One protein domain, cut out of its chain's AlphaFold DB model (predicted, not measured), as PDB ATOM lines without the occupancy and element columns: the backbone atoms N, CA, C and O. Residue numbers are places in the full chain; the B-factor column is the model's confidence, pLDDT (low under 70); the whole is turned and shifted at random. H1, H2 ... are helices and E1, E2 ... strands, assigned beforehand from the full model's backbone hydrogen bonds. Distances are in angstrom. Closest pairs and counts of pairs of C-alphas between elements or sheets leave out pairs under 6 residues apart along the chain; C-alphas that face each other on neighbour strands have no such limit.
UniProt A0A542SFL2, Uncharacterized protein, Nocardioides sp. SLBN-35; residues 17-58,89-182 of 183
ATOM      1  N   ASN A  17     -37.486 -29.234  32.674       74.31
ATOM      2  CA  ASN A  17     -38.061 -30.573  32.609       74.31
ATOM      3  C   ASN A  17     -37.263 -31.459  31.658       74.31
ATOM      4  O   ASN A  17     -36.891 -31.015  30.574       74.31
ATOM      5  N   TRP A  18     -37.072 -32.713  32.044       77.88
ATOM      6  CA  TRP A  18     -36.403 -33.728  31.246       77.88
ATOM      7  C   TRP A  18     -37.401 -34.767  30.766       77.88
ATOM      8  O   TRP A  18     -38.191 -35.296  31.548       77.88
ATOM      9  N   ILE A  19     -37.349 -35.070  29.473       79.62
ATOM     10  CA  ILE A  19     -38.233 -36.049  28.845       79.62
ATOM     11  C   ILE A  19     -37.378 -37.099  28.156       79.62
ATOM     12  O   ILE A  19     -36.536 -36.771  27.322       79.62
ATOM     13  N   PHE A  20     -37.623 -38.360  28.488       80.56
ATOM     14  CA  PHE A  20     -37.096 -39.491  27.749       80.56
ATOM     15  C   PHE A  20     -38.048 -39.852  26.603       80.56
ATOM     16  O   PHE A  20     -39.226 -40.146  26.825       80.56
ATOM     17  N   ILE A  21     -37.525 -39.830  25.379       78.81
ATOM     18  CA  ILE A  21     -38.232 -40.152  24.140       78.81
ATOM     19  C   ILE A  21     -37.556 -41.391  23.533       78.81
ATOM     20  O   ILE A  21     -36.415 -41.288  23.082       78.81
ATOM     21  N   PRO A  22     -38.210 -42.567  23.497       77.25
ATOM     22  CA  PRO A  22     -37.575 -43.804  23.027       77.25
ATOM     23  C   PRO A  22     -37.168 -43.779  21.553       77.25
ATOM     24  O   PRO A  22     -36.237 -44.462  21.147       77.25
ATOM     25  N   THR A  23     -37.894 -43.035  20.723       77.25
ATOM     26  CA  THR A  23     -37.649 -42.969  19.281       77.25
ATOM     27  C   THR A  23     -38.124 -41.630  18.741       77.25
ATOM     28  O   THR A  23     -39.198 -41.158  19.106       77.25
ATOM     29  N   ILE A  24     -37.321 -41.029  17.866       71.94
ATOM     30  CA  ILE A  24     -37.677 -39.840  17.087       71.94
ATOM     31  C   ILE A  24     -37.610 -40.261  15.621       71.94
ATOM     32  O   ILE A  24     -36.552 -40.679  15.153       71.94
ATOM     33  N   ALA A  25     -38.719 -40.176  14.889       62.97
ATOM     34  CA  ALA A  25     -38.812 -40.603  13.493       62.97
ATOM     35  C   ALA A  25     -37.918 -39.765  12.564       62.97
ATOM     36  O   ALA A  25     -37.427 -40.263  11.552       62.97
ATOM     37  N   MET A  26     -37.653 -38.504  12.925       60.78
ATOM     38  CA  MET A  26     -36.734 -37.610  12.215       60.78
ATOM     39  C   MET A  26     -35.338 -37.594  12.855       60.78
ATOM     40  O   MET A  26     -34.854 -36.564  13.325       60.78
ATOM     41  N   THR A  27     -34.660 -38.744  12.862       57.88
ATOM     42  CA  THR A  27     -33.323 -38.912  13.473       57.88
ATOM     43  C   THR A  27     -32.240 -38.007  12.875       57.88
ATOM     44  O   THR A  27     -31.309 -37.635  13.582       57.88
ATOM     45  N   ALA A  28     -32.365 -37.598  11.607       56.62
ATOM     46  CA  ALA A  28     -31.400 -36.713  10.945       56.62
ATOM     47  C   ALA A  28     -31.470 -35.248  11.421       56.62
ATOM     48  O   ALA A  28     -30.467 -34.538  11.373       56.62
ATOM     49  N   THR A  29     -32.638 -34.787  11.879       60.00
ATOM     50  CA  THR A  29     -32.834 -33.418  12.390       60.00
ATOM     51  C   THR A  29     -33.048 -33.369  13.902       60.00
ATOM     52  O   THR A  29     -33.034 -32.278  14.467       60.00
ATOM     53  N   LEU A  30     -33.207 -34.528  14.559       67.62
ATOM     54  CA  LEU A  30     -33.472 -34.681  15.996       67.62
ATOM     55  C   LEU A  30     -34.615 -33.788  16.493       67.62
ATOM     56  O   LEU A  30     -34.580 -33.299  17.616       67.62
ATOM     57  N   GLN A  31     -35.624 -33.577  15.647       74.44
ATOM     58  CA  GLN A  31     -36.818 -32.785  15.938       74.44
ATOM     59  C   GLN A  31     -37.960 -33.714  16.364       74.44
ATOM     60  O   GLN A  31     -38.540 -34.369  15.497       74.44
ATOM     61  N   PRO A  32     -38.293 -33.804  17.664       76.56
ATOM     62  CA  PRO A  32     -39.419 -34.614  18.108       76.56
ATOM     63  C   PRO A  32     -40.752 -33.955  17.736       76.56
ATOM     64  O   PRO A  32     -40.902 -32.729  17.789       76.56
ATOM     65  N   THR A  33     -41.739 -34.776  17.403       78.44
ATOM     66  CA  THR A  33     -43.142 -34.362  17.261       78.44
ATOM     67  C   THR A  33     -43.848 -34.326  18.621       78.44
ATOM     68  O   THR A  33     -43.403 -34.955  19.589       78.44
ATOM     69  N   VAL A  34     -44.984 -33.624  18.715       74.56
ATOM     70  CA  VAL A  34     -45.823 -33.647  19.928       74.56
ATOM     71  C   VAL A  34     -46.249 -35.078  20.257       74.56
ATOM     72  O   VAL A  34     -46.209 -35.471  21.423       74.56
ATOM     73  N   ALA A  35     -46.614 -35.870  19.247       75.88
ATOM     74  CA  ALA A  35     -47.041 -37.255  19.429       75.88
ATOM     75  C   ALA A  35     -45.930 -38.150  20.009       75.88
ATOM     76  O   ALA A  35     -46.205 -38.993  20.858       75.88
ATOM     77  N   GLU A  36     -44.675 -37.948  19.607       74.19
ATOM     78  CA  GLU A  36     -43.536 -38.717  20.128       74.19
ATOM     79  C   GLU A  36     -43.166 -38.306  21.554       74.19
ATOM     80  O   GLU A  36     -42.846 -39.158  22.379       74.19
ATOM     81  N   ALA A  37     -43.252 -37.010  21.864       69.44
ATOM     82  CA  ALA A  37     -42.907 -36.475  23.178       69.44
ATOM     83  C   ALA A  37     -44.026 -36.626  24.230       69.44
ATOM     84  O   ALA A  37     -43.762 -36.450  25.417       69.44
ATOM     85  N   THR A  38     -45.263 -36.922  23.807       74.56
ATOM     86  CA  THR A  38     -46.427 -37.187  24.685       74.56
ATOM     87  C   THR A  38     -46.963 -38.614  24.582       74.56
ATOM     88  O   THR A  38     -47.895 -38.980  25.301       74.56
ATOM     89  N   GLY A  39     -46.396 -39.436  23.696       66.75
ATOM     90  CA  GLY A  39     -46.824 -40.814  23.496       66.75
ATOM     91  C   GLY A  39     -46.662 -41.640  24.770       66.75
ATOM     92  O   GLY A  39     -45.800 -41.358  25.597       66.75
ATOM     93  N   ALA A  40     -47.447 -42.709  24.921       59.72
ATOM     94  CA  ALA A  40     -47.401 -43.586  26.103       59.72
ATOM     95  C   ALA A  40     -45.995 -44.178  26.386       59.72
ATOM     96  O   ALA A  40     -45.664 -44.575  27.506       59.72
ATOM     97  N   SER A  41     -45.143 -44.222  25.361       62.72
ATOM     98  CA  SER A  41     -43.750 -44.654  25.433       62.72
ATOM     99  C   SER A  41     -42.771 -43.545  25.866       62.72
ATOM    100  O   SER A  41     -41.700 -43.883  26.363       62.72
ATOM    101  N   SER A  42     -43.141 -42.263  25.828       62.97
ATOM    102  CA  SER A  42     -42.368 -41.160  26.426       62.97
ATOM    103  C   SER A  42     -42.545 -41.095  27.953       62.97
ATOM    104  O   SER A  42     -43.556 -41.565  28.483       62.97
ATOM    105  N   LEU A  43     -41.544 -40.593  28.682       68.50
ATOM    106  CA  LEU A  43     -41.607 -40.388  30.139       68.50
ATOM    107  C   LEU A  43     -41.001 -39.043  30.531       68.50
ATOM    108  O   LEU A  43     -39.879 -38.727  30.144       68.50
ATOM    109  N   ASP A  44     -41.725 -38.285  31.351       67.38
ATOM    110  CA  ASP A  44     -41.215 -37.083  32.009       67.38
ATOM    111  C   ASP A  44     -40.547 -37.477  33.336       67.38
ATOM    112  O   ASP A  44     -41.218 -37.895  34.281       67.38
ATOM    113  N   ILE A  45     -39.222 -37.344  33.407       64.69
ATOM    114  CA  ILE A  45     -38.406 -37.791  34.549       64.69
ATOM    115  C   ILE A  45     -38.161 -36.687  35.589       64.69
ATOM    116  O   ILE A  45     -37.504 -36.915  36.602       64.69
ATOM    117  N   THR A  46     -38.727 -35.494  35.390       54.62
ATOM    118  CA  THR A  46     -38.372 -34.266  36.130       54.62
ATOM    119  C   THR A  46     -38.641 -34.309  37.635       54.62
ATOM    120  O   THR A  46     -37.904 -33.698  38.395       54.62
ATOM    121  N   ASN A  47     -39.685 -35.016  38.076       58.12
ATOM    122  CA  ASN A  47     -40.023 -35.141  39.508       58.12
ATOM    123  C   ASN A  47     -39.706 -36.535  40.064       58.12
ATOM    124  O   ASN A  47     -40.195 -36.895  41.130       58.12
ATOM    125  N   ILE A  48     -38.989 -37.343  39.287       58.19
ATOM    126  CA  ILE A  48     -38.637 -38.718  39.640       58.19
ATOM    127  C   ILE A  48     -37.134 -38.779  39.883       58.19
ATOM    128  O   ILE A  48     -36.706 -39.437  40.821       58.19
ATOM    129  N   ALA A  49     -36.344 -38.072  39.070       53.50
ATOM    130  CA  ALA A  49     -34.914 -37.922  39.275       53.50
ATOM    131  C   ALA A  49     -34.612 -36.994  40.468       53.50
ATOM    132  O   ALA A  49     -35.198 -35.916  40.590       53.50
ATOM    133  N   PHE A  50     -33.682 -37.407  41.328       52.41
ATOM    134  CA  PHE A  50     -33.154 -36.577  42.409       52.41
ATOM    135  C   PHE A  50     -32.162 -35.539  41.857       52.41
ATOM    136  O   PHE A  50     -31.435 -35.810  40.904       52.41
ATOM    137  N   ASP A  51     -32.107 -34.356  42.477       51.69
ATOM    138  CA  ASP A  51     -31.246 -33.242  42.033       51.69
ATOM    139  C   ASP A  51     -29.742 -33.583  42.124       51.69
ATOM    140  O   ASP A  51     -28.967 -33.231  41.239       51.69
ATOM    141  N   ASP A  52     -29.353 -34.374  43.132       46.44
ATOM    142  CA  ASP A  52     -27.981 -34.884  43.338       46.44
ATOM    143  C   ASP A  52     -27.548 -35.934  42.283       46.44
ATOM    144  O   ASP A  52     -26.415 -36.402  42.266       46.44
ATOM    145  N   GLY A  53     -28.452 -36.303  41.368       48.62
ATOM    146  CA  GLY A  53     -28.214 -37.207  40.239       48.62
ATOM    147  C   GLY A  53     -28.939 -36.754  38.972       48.62
ATOM    148  O   GLY A  53     -29.374 -37.584  38.175       48.62
ATOM    149  N   ALA A  54     -29.158 -35.448  38.800       55.19
ATOM    150  CA  ALA A  54     -29.803 -34.928  37.600       55.19
ATOM    151  C   ALA A  54     -28.918 -35.176  36.359       55.19
ATOM    152  O   ALA A  54     -27.697 -35.010  36.442       55.19
ATOM    153  N   PRO A  55     -29.498 -35.500  35.183       55.00
ATOM    154  CA  PRO A  55     -28.743 -35.676  33.944       55.00
ATOM    155  C   PRO A  55     -28.226 -34.320  33.460       55.00
ATOM    156  O   PRO A  55     -28.808 -33.684  32.591       55.00
ATOM    157  N   ASN A  56     -27.139 -33.830  34.044       62.28
ATOM    158  CA  ASN A  56     -26.455 -32.640  33.571       62.28
ATOM    159  C   ASN A  56     -25.364 -33.088  32.592       62.28
ATOM    160  O   ASN A  56     -24.323 -33.562  33.042       62.28
ATOM    161  N   PRO A  57     -25.585 -32.982  31.269       58.34
ATOM    162  CA  PRO A  57     -24.539 -33.286  30.304       58.34
ATOM    163  C   PRO A  57     -23.351 -32.353  30.528       58.34
ATOM    164  O   PRO A  57     -23.516 -31.131  30.600       58.34
ATOM    165  N   THR A  58     -22.158 -32.927  30.609       60.75
ATOM    166  CA  THR A  58     -20.902 -32.181  30.628       60.75
ATOM    167  C   THR A  58     -20.300 -32.171  29.227       60.75
ATOM    168  O   THR A  58     -20.395 -33.138  28.465       60.75
ATOM    169  N   ILE A  89     -27.981 -41.114  36.581       71.94
ATOM    170  CA  ILE A  89     -29.346 -40.701  36.899       71.94
ATOM    171  C   ILE A  89     -29.808 -41.521  38.091       71.94
ATOM    172  O   ILE A  89     -29.917 -42.743  37.993       71.94
ATOM    173  N   THR A  90     -30.119 -40.841  39.190       72.31
ATOM    174  CA  THR A  90     -30.755 -41.453  40.361       72.31
ATOM    175  C   THR A  90     -32.210 -41.026  40.406       72.31
ATOM    176  O   THR A  90     -32.500 -39.831  40.365       72.31
ATOM    177  N   TYR A  91     -33.127 -41.981  40.494       70.44
ATOM    178  CA  TYR A  91     -34.563 -41.734  40.496       70.44
ATOM    179  C   TYR A  91     -35.275 -42.496  41.611       70.44
ATOM    180  O   TYR A  91     -34.782 -43.515  42.089       70.44
ATOM    181  N   ALA A  92     -36.424 -41.985  42.048       69.44
ATOM    182  CA  ALA A  92     -37.262 -42.640  43.044       69.44
ATOM    183  C   ALA A  92     -37.723 -44.010  42.534       69.44
ATOM    184  O   ALA A  92     -38.147 -44.143  41.385       69.44
ATOM    185  N   PHE A  93     -37.665 -45.022  43.391       73.62
ATOM    186  CA  PHE A  93     -38.073 -46.379  43.064       73.62
ATOM    187  C   PHE A  93     -38.832 -46.995  44.235       73.62
ATOM    188  O   PHE A  93     -38.293 -47.161  45.328       73.62
ATOM    189  N   ASP A  94     -40.083 -47.366  43.977       74.75
ATOM    190  CA  ASP A  94     -40.907 -48.140  44.897       74.75
ATOM    191  C   ASP A  94     -41.404 -49.404  44.175       74.75
ATOM    192  O   ASP A  94     -42.287 -49.306  43.318       74.75
ATOM    193  N   PRO A  95     -40.865 -50.596  44.496       67.94
ATOM    194  CA  PRO A  95     -41.290 -51.846  43.870       67.94
ATOM    195  C   PRO A  95     -42.734 -52.240  44.215       67.94
ATOM    196  O   PRO A  95     -43.286 -53.123  43.562       67.94
ATOM    197  N   GLN A  96     -43.340 -51.628  45.238       74.88
ATOM    198  CA  GLN A  96     -44.739 -51.844  45.624       74.88
ATOM    199  C   GLN A  96     -45.674 -50.760  45.064       74.88
ATOM    200  O   GLN A  96     -46.888 -50.811  45.288       74.88
ATOM    201  N   GLY A  97     -45.133 -49.785  44.330       69.69
ATOM    202  CA  GLY A  97     -45.907 -48.731  43.693       69.69
ATOM    203  C   GLY A  97     -46.870 -49.279  42.637       69.69
ATOM    204  O   GLY A  97     -46.662 -50.331  42.034       69.69
ATOM    205  N   ALA A  98     -47.949 -48.543  42.368       76.31
ATOM    206  CA  ALA A  98     -48.873 -48.913  41.300       76.31
ATOM    207  C   ALA A  98     -48.144 -48.952  39.941       76.31
ATOM    208  O   ALA A  98     -47.427 -48.010  39.607       76.31
ATOM    209  N   ALA A  99     -48.404 -49.972  39.115       68.00
ATOM    210  CA  ALA A  99     -47.764 -50.148  37.800       68.00
ATOM    211  C   ALA A  99     -47.933 -48.942  36.849       68.00
ATOM    212  O   ALA A  99     -47.118 -48.690  35.970       68.00
ATOM    213  N   ALA A 100     -48.993 -48.148  37.034       70.81
ATOM    214  CA  ALA A 100     -49.236 -46.944  36.245       70.81
ATOM    215  C   ALA A 100     -48.526 -45.683  36.781       70.81
ATOM    216  O   ALA A 100     -48.672 -44.616  36.180       70.81
ATOM    217  N   SER A 101     -47.796 -45.772  37.892       69.94
ATOM    218  CA  SER A 101     -47.030 -44.652  38.439       69.94
ATOM    219  C   SER A 101     -45.762 -44.406  37.623       69.94
ATOM    220  O   SER A 101     -45.150 -45.337  37.100       69.94
ATOM    221  N   ASP A 102     -45.368 -43.143  37.485       71.69
ATOM    222  CA  ASP A 102     -44.214 -42.776  36.661       71.69
ATOM    223  C   ASP A 102     -42.882 -43.417  37.120       71.69
ATOM    224  O   ASP A 102     -42.132 -43.847  36.244       71.69
ATOM    225  N   PRO A 103     -42.588 -43.570  38.432       67.31
ATOM    226  CA  PRO A 103     -41.386 -44.263  38.911       67.31
ATOM    227  C   PRO A 103     -41.325 -45.737  38.494       67.31
ATOM    228  O   PRO A 103     -40.288 -46.216  38.037       67.31
ATOM    229  N   VAL A 104     -42.452 -46.453  38.599       72.19
ATOM    230  CA  VAL A 104     -42.541 -47.871  38.222       72.19
ATOM    231  C   VAL A 104     -42.466 -48.026  36.706       72.19
ATOM    232  O   VAL A 104     -41.733 -48.881  36.222       72.19
ATOM    233  N   LYS A 105     -43.109 -47.137  35.934       70.56
ATOM    234  CA  LYS A 105     -42.959 -47.104  34.469       70.56
ATOM    235  C   LYS A 105     -41.526 -46.819  34.034       70.56
ATOM    236  O   LYS A 105     -41.090 -47.361  33.021       70.56
ATOM    237  N   LEU A 106     -40.821 -45.930  34.735       69.75
ATOM    238  CA  LEU A 106     -39.430 -45.600  34.433       69.75
ATOM    239  C   LEU A 106     -38.529 -46.803  34.688       69.75
ATOM    240  O   LEU A 106     -37.788 -47.204  33.795       69.75
ATOM    241  N   TRP A 107     -38.687 -47.424  35.858       71.44
ATOM    242  CA  TRP A 107     -38.020 -48.671  36.203       71.44
ATOM    243  C   TRP A 107     -38.309 -49.766  35.176       71.44
ATOM    244  O   TRP A 107     -37.383 -50.333  34.618       71.44
ATOM    245  N   GLU A 108     -39.569 -50.028  34.833       73.12
ATOM    246  CA  GLU A 108     -39.922 -51.034  33.828       73.12
ATOM    247  C   GLU A 108     -39.341 -50.705  32.448       73.12
ATOM    248  O   GLU A 108     -38.823 -51.594  31.778       73.12
ATOM    249  N   LYS A 109     -39.347 -49.441  32.007       71.19
ATOM    250  CA  LYS A 109     -38.740 -49.084  30.715       71.19
ATOM    251  C   LYS A 109     -37.223 -49.226  30.708       71.19
ATOM    252  O   LYS A 109     -36.682 -49.511  29.646       71.19
ATOM    253  N   TRP A 110     -36.549 -49.028  31.839       69.94
ATOM    254  CA  TRP A 110     -35.086 -49.104  31.945       69.94
ATOM    255  C   TRP A 110     -34.566 -50.478  32.391       69.94
ATOM    256  O   TRP A 110     -33.401 -50.789  32.155       69.94
ATOM    257  N   LEU A 111     -35.412 -51.313  33.000       60.81
ATOM    258  CA  LEU A 111     -35.064 -52.650  33.492       60.81
ATOM    259  C   LEU A 111     -35.513 -53.780  32.563       60.81
ATOM    260  O   LEU A 111     -34.905 -54.849  32.555       60.81
ATOM    261  N   ASN A 112     -36.588 -53.588  31.793       51.16
ATOM    262  CA  ASN A 112     -37.152 -54.671  30.979       51.16
ATOM    263  C   ASN A 112     -36.308 -54.981  29.725       51.16
ATOM    264  O   ASN A 112     -36.620 -55.897  28.969       51.16
ATOM    265  N   SER A 113     -35.192 -54.277  29.526       48.72
ATOM    266  CA  SER A 113     -34.080 -54.755  28.713       48.72
ATOM    267  C   SER A 113     -32.960 -55.212  29.637       48.72
ATOM    268  O   SER A 113     -32.393 -54.423  30.383       48.72
ATOM    269  N   SER A 114     -32.557 -56.473  29.544       48.22
ATOM    270  CA  SER A 114     -31.339 -57.020  30.169       48.22
ATOM    271  C   SER A 114     -30.043 -56.432  29.562       48.22
ATOM    272  O   SER A 114     -29.027 -57.114  29.452       48.22
ATOM    273  N   GLY A 115     -30.099 -55.184  29.102       57.31
ATOM    274  CA  GLY A 115     -29.128 -54.471  28.294       57.31
ATOM    275  C   GLY A 115     -29.474 -52.983  28.249       57.31
ATOM    276  O   GLY A 115     -30.357 -52.511  28.963       57.31
ATOM    277  N   THR A 116     -28.757 -52.243  27.417       65.19
ATOM    278  CA  THR A 116     -28.895 -50.798  27.295       65.19
ATOM    279  C   THR A 116     -30.149 -50.384  26.520       65.19
ATOM    280  O   THR A 116     -30.466 -50.940  25.467       65.19
ATOM    281  N   VAL A 117     -30.863 -49.379  27.031       72.81
ATOM    282  CA  VAL A 117     -31.996 -48.740  26.348       72.81
ATOM    283  C   VAL A 117     -31.475 -47.556  25.551       72.81
ATOM    284  O   VAL A 117     -30.875 -46.643  26.109       72.81
ATOM    285  N   THR A 118     -31.738 -47.537  24.250       78.38
ATOM    286  CA  THR A 118     -31.426 -46.384  23.402       78.38
ATOM    287  C   THR A 118     -32.640 -45.467  23.279       78.38
ATOM    288  O   THR A 118     -33.786 -45.918  23.266       78.38
ATOM    289  N   GLY A 119     -32.395 -44.163  23.226       79.81
ATOM    290  CA  GLY A 119     -33.435 -43.158  23.052       79.81
ATOM    291  C   GLY A 119     -32.855 -41.752  23.007       79.81
ATOM    292  O   GLY A 119     -31.690 -41.545  22.674       79.81
ATOM    293  N   TYR A 120     -33.682 -40.773  23.348       79.31
ATOM    294  CA  TYR A 120     -33.320 -39.364  23.352       79.31
ATOM    295  C   TYR A 120     -33.741 -38.718  24.667       79.31
ATOM    296  O   TYR A 120     -34.887 -38.857  25.093       79.31
ATOM    297  N   LEU A 121     -32.828 -37.985  25.298       80.00
ATOM    298  CA  LEU A 121     -33.143 -37.108  26.421       80.00
ATOM    299  C   LEU A 121     -33.361 -35.693  25.891       80.00
ATOM    300  O   LEU A 121     -32.483 -35.117  25.254       80.00
ATOM    301  N   ALA A 122     -34.538 -35.133  26.142       81.62
ATOM    302  CA  ALA A 122     -34.901 -33.778  25.755       81.62
ATOM    303  C   ALA A 122     -34.982 -32.870  26.990       81.62
ATOM    304  O   ALA A 122     -35.736 -33.160  27.920       81.62
ATOM    305  N   ASP A 123     -34.244 -31.757  26.972       83.12
ATOM    306  CA  ASP A 123     -34.281 -30.720  28.009       83.12
ATOM    307  C   ASP A 123     -35.235 -29.587  27.600       83.12
ATOM    308  O   ASP A 123     -35.038 -28.894  26.592       83.12
ATOM    309  N   ARG A 124     -36.273 -29.368  28.406       77.94
ATOM    310  CA  ARG A 124     -37.195 -28.232  28.319       77.94
ATOM    311  C   ARG A 124     -36.795 -27.183  29.350       77.94
ATOM    312  O   ARG A 124     -37.311 -27.173  30.468       77.94
ATOM    313  N   MET A 125     -35.925 -26.255  28.957       76.19
ATOM    314  CA  MET A 125     -35.588 -25.100  29.792       76.19
ATOM    315  C   MET A 125     -36.651 -24.000  29.700       76.19
ATOM    316  O   MET A 125     -37.174 -23.695  28.631       76.19
ATOM    317  N   ASN A 126     -36.902 -23.346  30.835       71.25
ATOM    318  CA  ASN A 126     -37.842 -22.235  31.004       71.25
ATOM    319  C   ASN A 126     -39.316 -22.583  30.712       71.25
ATOM    320  O   ASN A 126     -40.117 -21.701  30.400       71.25
ATOM    321  N   ILE A 127     -39.696 -23.854  30.851       70.69
ATOM    322  CA  ILE A 127     -41.086 -24.306  30.734       70.69
ATOM    323  C   ILE A 127     -41.465 -25.038  32.022       70.69
ATOM    324  O   ILE A 127     -40.726 -25.889  32.507       70.69
ATOM    325  N   GLN A 128     -42.612 -24.699  32.613       69.62
ATOM    326  CA  GLN A 128     -43.110 -25.405  33.797       69.62
ATOM    327  C   GLN A 128     -43.556 -26.819  33.418       69.62
ATOM    328  O   GLN A 128     -44.149 -27.004  32.359       69.62
ATOM    329  N   LYS A 129     -43.338 -27.803  34.301       66.94
ATOM    330  CA  LYS A 129     -43.786 -29.190  34.083       66.94
ATOM    331  C   LYS A 129     -45.269 -29.284  33.714       66.94
ATOM    332  O   LYS A 129     -45.638 -30.007  32.799       66.94
ATOM    333  N   ALA A 130     -46.113 -28.505  34.395       71.44
ATOM    334  CA  ALA A 130     -47.556 -28.483  34.154       71.44
ATOM    335  C   ALA A 130     -47.944 -27.992  32.743       71.44
ATOM    336  O   ALA A 130     -49.088 -28.158  32.325       71.44
ATOM    337  N   THR A 131     -47.023 -27.373  31.999       75.38
ATOM    338  CA  THR A 131     -47.271 -26.934  30.627       75.38
ATOM    339  C   THR A 131     -47.174 -28.117  29.664       75.38
ATOM    340  O   THR A 131     -46.088 -28.659  29.421       75.38
ATOM    341  N   ALA A 132     -48.312 -28.460  29.054       77.62
ATOM    342  CA  ALA A 132     -48.397 -29.471  28.005       77.62
ATOM    343  C   ALA A 132     -47.400 -29.197  26.865       77.62
ATOM    344  O   ALA A 132     -47.085 -28.046  26.534       77.62
ATOM    345  N   ILE A 133     -46.881 -30.275  26.280       79.19
ATOM    346  CA  ILE A 133     -46.009 -30.199  25.109       79.19
ATOM    347  C   ILE A 133     -46.870 -29.805  23.915       79.19
ATOM    348  O   ILE A 133     -47.940 -30.369  23.699       79.19
ATOM    349  N   ALA A 134     -46.409 -28.816  23.160       77.81
ATOM    350  CA  ALA A 134     -47.109 -28.309  21.992       77.81
ATOM    351  C   ALA A 134     -46.116 -28.021  20.868       77.81
ATOM    352  O   ALA A 134     -44.952 -27.699  21.122       77.81
ATOM    353  N   ALA A 135     -46.603 -28.103  19.632       78.88
ATOM    354  CA  ALA A 135     -45.833 -27.751  18.453       78.88
ATOM    355  C   ALA A 135     -45.364 -26.289  18.538       78.88
ATOM    356  O   ALA A 135     -46.068 -25.422  19.062       78.88
ATOM    357  N   GLY A 136     -44.162 -26.012  18.040       77.88
ATOM    358  CA  GLY A 136     -43.544 -24.686  18.102       77.88
ATOM    359  C   GLY A 136     -42.839 -24.368  19.425       77.88
ATOM    360  O   GLY A 136     -42.195 -23.325  19.522       77.88
ATOM    361  N   GLN A 137     -42.906 -25.245  20.436       80.56
ATOM    362  CA  GLN A 137     -42.058 -25.119  21.625       80.56
ATOM    363  C   GLN A 137     -40.602 -25.442  21.278       80.56
ATOM    364  O   GLN A 137     -40.335 -26.345  20.489       80.56
ATOM    365  N   PHE A 138     -39.656 -24.724  21.883       78.00
ATOM    366  CA  PHE A 138     -38.230 -24.999  21.719       78.00
ATOM    367  C   PHE A 138     -37.695 -25.817  22.895       78.00
ATOM    368  O   PHE A 138     -37.889 -25.459  24.056       78.00
ATOM    369  N   LEU A 139     -36.989 -26.894  22.573       80.38
ATOM    370  CA  LEU A 139     -36.172 -27.687  23.477       80.38
ATOM    371  C   LEU A 139     -34.775 -27.072  23.536       80.38
ATOM    372  O   LEU A 139     -34.201 -26.713  22.505       80.38
ATOM    373  N   ALA A 140     -34.224 -26.944  24.740       75.94
ATOM    374  CA  ALA A 140     -32.881 -26.413  24.930       75.94
ATOM    375  C   ALA A 140     -31.826 -27.358  24.350       75.94
ATOM    376  O   ALA A 140     -30.904 -26.892  23.680       75.94
ATOM    377  N   GLY A 141     -32.021 -28.666  24.532       80.81
ATOM    378  CA  GLY A 141     -31.171 -29.716  23.986       80.81
ATOM    379  C   GLY A 141     -31.936 -31.017  23.753       80.81
ATOM    380  O   GLY A 141     -32.868 -31.332  24.493       80.81
ATOM    381  N   VAL A 142     -31.531 -31.760  22.726       80.19
ATOM    382  CA  VAL A 142     -31.916 -33.147  22.455       80.19
ATOM    383  C   VAL A 142     -30.633 -33.965  22.370       80.19
ATOM    384  O   VAL A 142     -29.782 -33.706  21.514       80.19
ATOM    385  N   TYR A 143     -30.493 -34.930  23.271       82.12
ATOM    386  CA  TYR A 143     -29.299 -35.747  23.447       82.12
ATOM    387  C   TYR A 143     -29.619 -37.193  23.059       82.12
ATOM    388  O   TYR A 143     -30.440 -37.816  23.734       82.12
ATOM    389  N   PRO A 144     -29.005 -37.747  21.998       80.31
ATOM    390  CA  PRO A 144     -29.029 -39.183  21.745       80.31
ATOM    391  C   PRO A 144     -28.388 -39.895  22.931       80.31
ATOM    392  O   PRO A 144     -27.232 -39.624  23.253       80.31
ATOM    393  N   ALA A 145     -29.153 -40.742  23.608       79.94
ATOM    394  CA  ALA A 145     -28.770 -41.329  24.877       79.94
ATOM    395  C   ALA A 145     -28.880 -42.853  24.836       79.94
ATOM    396  O   ALA A 145     -29.835 -43.419  24.300       79.94
ATOM    397  N   GLU A 146     -27.909 -43.505  25.456       79.81
ATOM    398  CA  GLU A 146     -27.955 -44.918  25.798       79.81
ATOM    399  C   GLU A 146     -27.935 -45.036  27.320       79.81
ATOM    400  O   GLU A 146     -27.038 -44.508  27.976       79.81
ATOM    401  N   ILE A 147     -28.959 -45.668  27.885       79.12
ATOM    402  CA  ILE A 147     -29.176 -45.798  29.324       79.12
ATOM    403  C   ILE A 147     -28.860 -47.236  29.718       79.12
ATOM    404  O   ILE A 147     -29.439 -48.180  29.181       79.12
ATOM    405  N   GLY A 148     -27.909 -47.398  30.633       69.75
ATOM    406  CA  GLY A 148     -27.503 -48.680  31.190       69.75
ATOM    407  C   GLY A 148     -28.520 -49.262  32.176       69.75
ATOM    408  O   GLY A 148     -29.488 -48.597  32.552       69.75
ATOM    409  N   PRO A 149     -28.291 -50.505  32.631       69.62
ATOM    410  CA  PRO A 149     -29.167 -51.151  33.598       69.62
ATOM    411  C   PRO A 149     -29.248 -50.340  34.897       69.62
ATOM    412  O   PRO A 149     -28.252 -49.790  35.372       69.62
ATOM    413  N   SER A 150     -30.450 -50.278  35.468       71.56
ATOM    414  CA  SER A 150     -30.700 -49.613  36.749       71.56
ATOM    415  C   SER A 150     -30.411 -50.549  37.923       71.56
ATOM    416  O   SER A 150     -30.822 -51.710  37.911       71.56
ATOM    417  N   LEU A 151     -29.740 -50.038  38.954       75.75
ATOM    418  CA  LEU A 151     -29.473 -50.746  40.205       75.75
ATOM    419  C   LEU A 151     -30.340 -50.150  41.330       75.75
ATOM    420  O   LEU A 151     -30.239 -48.943  41.560       75.75
ATOM    421  N   PRO A 152     -31.167 -50.944  42.043       78.81
ATOM    422  CA  PRO A 152     -31.912 -50.463  43.202       78.81
ATOM    423  C   PRO A 152     -30.977 -50.072  44.347       78.81
ATOM    424  O   PRO A 152     -29.963 -50.729  44.591       78.81
ATOM    425  N   GLY A 153     -31.371 -49.060  45.103       77.12
ATOM    426  CA  GLY A 153     -30.668 -48.570  46.274       77.12
ATOM    427  C   GLY A 153     -31.585 -47.761  47.188       77.12
ATOM    428  O   GLY A 153     -32.813 -47.849  47.124       77.12
ATOM    429  N   ALA A 154     -30.961 -46.984  48.065       68.62
ATOM    430  CA  ALA A 154     -31.633 -45.982  48.875       68.62
ATOM    431  C   ALA A 154     -30.953 -44.633  48.637       68.62
ATOM    432  O   ALA A 154     -29.725 -44.558  48.570       68.62
ATOM    433  N   ALA A 155     -31.749 -43.579  48.486       71.31
ATOM    434  CA  ALA A 155     -31.265 -42.207  48.463       71.31
ATOM    435  C   ALA A 155     -31.459 -41.594  49.857       71.31
ATOM    436  O   ALA A 155     -32.556 -41.645  50.411       71.31
ATOM    437  N   GLY A 156     -30.396 -41.014  50.420       62.88
ATOM    438  CA  GLY A 156     -30.394 -40.433  51.768       62.88
ATOM    439  C   GLY A 156     -30.046 -41.423  52.889       62.88
ATOM    440  O   GLY A 156     -29.836 -42.612  52.659       62.88
ATOM    441  N   GLU A 157     -29.973 -40.917  54.124       57.47
ATOM    442  CA  GLU A 157     -29.626 -41.692  55.325       57.47
ATOM    443  C   GLU A 157     -30.700 -41.542  56.419       57.47
ATOM    444  O   GLU A 157     -31.360 -40.509  56.542       57.47
ATOM    445  N   GLY A 158     -30.873 -42.568  57.259       57.44
ATOM    446  CA  GLY A 158     -31.747 -42.497  58.436       57.44
ATOM    447  C   GLY A 158     -33.240 -42.361  58.105       57.44
ATOM    448  O   GLY A 158     -33.771 -43.094  57.278       57.44
ATOM    449  N   ALA A 159     -33.945 -41.451  58.787       49.31
ATOM    450  CA  ALA A 159     -35.403 -41.291  58.671       49.31
ATOM    451  C   ALA A 159     -35.875 -40.633  57.358       49.31
ATOM    452  O   ALA A 159     -37.077 -40.558  57.117       49.31
ATOM    453  N   THR A 160     -34.948 -40.144  56.533       54.94
ATOM    454  CA  THR A 160     -35.230 -39.530  55.228       54.94
ATOM    455  C   THR A 160     -34.796 -40.422  54.069       54.94
ATOM    456  O   THR A 160     -34.714 -39.945  52.943       54.94
ATOM    457  N   ALA A 161     -34.447 -41.685  54.340       56.00
ATOM    458  CA  ALA A 161     -34.078 -42.629  53.299       56.00
ATOM    459  C   ALA A 161     -35.301 -42.957  52.430       56.00
ATOM    460  O   ALA A 161     -36.330 -43.414  52.933       56.00
ATOM    461  N   GLU A 162     -35.168 -42.744  51.125       64.44
ATOM    462  CA  GLU A 162     -36.182 -43.063  50.125       64.44
ATOM    463  C   GLU A 162     -35.687 -44.196  49.223       64.44
ATOM    464  O   GLU A 162     -34.496 -44.289  48.914       64.44
ATOM    465  N   GLY A 163     -36.601 -45.070  48.794       70.56
ATOM    466  CA  GLY A 163     -36.282 -46.085  47.793       70.56
ATOM    467  C   GLY A 163     -35.844 -45.414  46.495       70.56
ATOM    468  O   GLY A 163     -36.533 -44.527  45.982       70.56
ATOM    469  N   SER A 164     -34.685 -45.805  45.973       73.38
ATOM    470  CA  SER A 164     -34.119 -45.211  44.766       73.38
ATOM    471  C   SER A 164     -33.567 -46.269  43.821       73.38
ATOM    472  O   SER A 164     -33.411 -47.440  44.167       73.38
ATOM    473  N   ALA A 165     -33.294 -45.858  42.595       72.06
ATOM    474  CA  ALA A 165     -32.548 -46.627  41.624       72.06
ATOM    475  C   ALA A 165     -31.586 -45.699  40.884       72.06
ATOM    476  O   ALA A 165     -31.936 -44.559  40.575       72.06
ATOM    477  N   THR A 166     -30.386 -46.190  40.588       73.75
ATOM    478  CA  THR A 166     -29.369 -45.440  39.843       73.75
ATOM    479  C   THR A 166     -29.025 -46.164  38.550       73.75
ATOM    480  O   THR A 166     -28.818 -47.377  38.546       73.75
ATOM    481  N   CYS A 167     -28.936 -45.427  37.448       71.75
ATOM    482  CA  CYS A 167     -28.442 -45.927  36.169       71.75
ATOM    483  C   CYS A 167     -27.454 -44.944  35.550       71.75
ATOM    484  O   CYS A 167     -27.599 -43.729  35.691       71.75
ATOM    485  N   ARG A 168     -26.484 -45.464  34.801       73.69
ATOM    486  CA  ARG A 168     -25.559 -44.638  34.025       73.69
ATOM    487  C   ARG A 168     -26.098 -44.425  32.621       73.69
ATOM    488  O   ARG A 168     -26.611 -45.367  32.022       73.69
ATOM    489  N   TRP A 169     -25.942 -43.226  32.073       77.38
ATOM    490  CA  TRP A 169     -26.266 -42.948  30.677       77.38
ATOM    491  C   TRP A 169     -25.056 -42.390  29.930       77.38
ATOM    492  O   TRP A 169     -24.155 -41.790  30.516       77.38
ATOM    493  N   ALA A 170     -25.029 -42.605  28.621       72.88
ATOM    494  CA  ALA A 170     -24.001 -42.106  27.720       72.88
ATOM    495  C   ALA A 170     -24.643 -41.347  26.560       72.88
ATOM    496  O   ALA A 170     -25.739 -41.690  26.119       72.88
ATOM    497  N   ILE A 171     -23.946 -40.329  26.057       76.56
ATOM    498  CA  ILE A 171     -24.337 -39.620  24.840       76.56
ATOM    499  C   ILE A 171     -23.715 -40.358  23.656       76.56
ATOM    500  O   ILE A 171     -22.495 -40.450  23.553       76.56
ATOM    501  N   THR A 172     -24.550 -40.906  22.777       77.50
ATOM    502  CA  THR A 172     -24.109 -41.793  21.684       77.50
ATOM    503  C   THR A 172     -24.007 -41.105  20.327       77.50
ATOM    504  O   THR A 172     -23.591 -41.716  19.345       77.50
ATOM    505  N   GLY A 173     -24.361 -39.822  20.254       73.44
ATOM    506  CA  GLY A 173     -24.302 -39.034  19.030       73.44
ATOM    507  C   GLY A 173     -24.263 -37.537  19.306       73.44
ATOM    508  O   GLY A 173     -24.340 -37.098  20.451       73.44
ATOM    509  N   GLU A 174     -24.144 -36.743  18.245       75.62
ATOM    510  CA  GLU A 174     -24.077 -35.284  18.348       75.62
ATOM    511  C   GLU A 174     -25.393 -34.710  18.920       75.62
ATOM    512  O   GLU A 174     -26.454 -34.889  18.307       75.62
ATOM    513  N   PRO A 175     -25.361 -33.998  20.062       78.38
ATOM    514  CA  PRO A 175     -26.536 -33.317  20.590       78.38
ATOM    515  C   PRO A 175     -27.012 -32.197  19.662       78.38
ATOM    516  O   PRO A 175     -26.210 -31.532  19.002       78.38
ATOM    517  N   LYS A 176     -28.319 -31.921  19.659       79.38
ATOM    518  CA  LYS A 176     -28.882 -30.751  18.967       79.38
ATOM    519  C   LYS A 176     -29.478 -29.784  19.969       79.38
ATOM    520  O   LYS A 176     -30.255 -30.168  20.835       79.38
ATOM    521  N   PHE A 177     -29.115 -28.516  19.834       80.19
ATOM    522  CA  PHE A 177     -29.556 -27.447  20.720       80.19
ATOM    523  C   PHE A 177     -30.606 -26.577  20.039       80.19
ATOM    524  O   PHE A 177     -30.581 -26.409  18.818       80.19
ATOM    525  N   LYS A 178     -31.506 -25.987  20.834       80.25
ATOM    526  CA  LYS A 178     -32.581 -25.101  20.348       80.25
ATOM    527  C   LYS A 178     -33.426 -25.758  19.244       80.25
ATOM    528  O   LYS A 178     -33.605 -25.216  18.153       80.25
ATOM    529  N   VAL A 179     -33.953 -26.938  19.542       80.25
ATOM    530  CA  VAL A 179     -34.746 -27.746  18.608       80.25
ATOM    531  C   VAL A 179     -36.226 -27.405  18.754       80.25
ATOM    532  O   VAL A 179     -36.725 -27.334  19.871       80.25
ATOM    533  N   VAL A 180     -36.945 -27.202  17.650       84.00
ATOM    534  CA  VAL A 180     -38.400 -26.983  17.685       84.00
ATOM    535  C   VAL A 180     -39.155 -28.312  17.739       84.00
ATOM    536  O   VAL A 180     -38.806 -29.252  17.027       84.00
ATOM    537  N   VAL A 181     -40.199 -28.377  18.563       80.50
ATOM    538  CA  VAL A 181     -41.161 -29.481  18.576       80.50
ATOM    539  C   VAL A 181     -42.086 -29.333  17.373       80.50
ATOM    540  O   VAL A 181     -42.724 -28.290  17.197       80.50
ATOM    541  N   LEU A 182     -42.155 -30.365  16.539       82.75
ATOM    542  CA  LEU A 182     -43.038 -30.404  15.374       82.75
ATOM    543  C   LEU A 182     -44.444 -30.869  15.771       82.75
ATOM    544  O   LEU A 182     -44.631 -31.417  16.855       82.75
TER     545      LEU A 182
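AT A GLANCE: This is residues 17 to 58 and 89 to 182 of the 183 residues of an uncharacterized protein of Nocardioides sp. SLBN-35 (UniProt A0A542SFL2). One strongly twisted, branched sheet runs as an arch, with the long strand E6 spanning from E2 and E5 at one end to E4 at the other, where E3, E1 and E7 join. H2 packs on the sheet near E2 and E6, and short H1 only grazes it near E1. The printed part has 136 residues, in the order E1 H1 E2 H2 E3 E4 E5 E6 E7, and the neighbour strands are antiparallel. The class is mixed, helices and strands, with 63 residues, under half, in named elements. The whole is compact, with a radius of gyration of the C-alphas of 14.8 A and spans of 45 by 31 by 30 A.

HOW THE PARTS SIT: E1, residues 17 to 21, is an edge strand, antiparallel to E3, residues 117 to 125, with N 19 and O 122 2.9 A apart. Residues 19 to 20 of E1 also pair, antiparallel, with residues 43 to 44. H1, residues 34 to 38, only grazes the sheet; its closest C-alpha to E1 is that of Ala 37, 6.0 A from Ile 21. E2, residues 89 to 92, is antiparallel to E6, residues 162 to 171, with N 91 and O 165 2.8 A apart. H2, residues 102 to 111, is on the sheet at a height of 7.1 A, over none of the strands, but only just: 2 of its C-alphas fall on E2. The closest C-alphas of H2 and E2 are those of Pro 103 and Ala 92, 6.1 A apart. In H1 and H2 every O i to N i+4 pair is within hydrogen-bond range. E3 forms a hairpin with E4, residues 138 to 147, with N 121 and O 143 2.9 A apart. E4 bends by 55 degrees at residue 144; beside it E3 lies on one side, E6 and E7, residues 176 to 180, on the other. Between the antiparallel neighbours E4 and E6, N 146 and O 170 are within hydrogen-bond range at 2.9 A, and between the antiparallel neighbours E4 and E7, N 142 and O 176 are within hydrogen-bond range at 2.8 A. E5, residues 151 to 155, forms a hairpin with E6, N 153 and O 164 being 2.8 A apart.

IN THESE COORDINATES: E1 begins at C-alpha 17 (-38.061, -30.573, 32.609). H2 measures 13.8 A, E3 24.2 A, E4 23.9 A and E6 28.1 A. E7 ends at C-alpha 180 (-38.400, -26.983, 17.685).

THE WHOLE: The C-alphas of Ala 28 and Ala 159, the two farthest apart, are 48.1 A apart. Residues 59 to 88 are not printed; C-alphas 58 and 89 are 13.5 A apart across the cut. The links E1 to H1 and E3 to E4 are long. Mean pLDDT of the printed part is 70.4; 53 residues are under 70, among them residues 39 to 58.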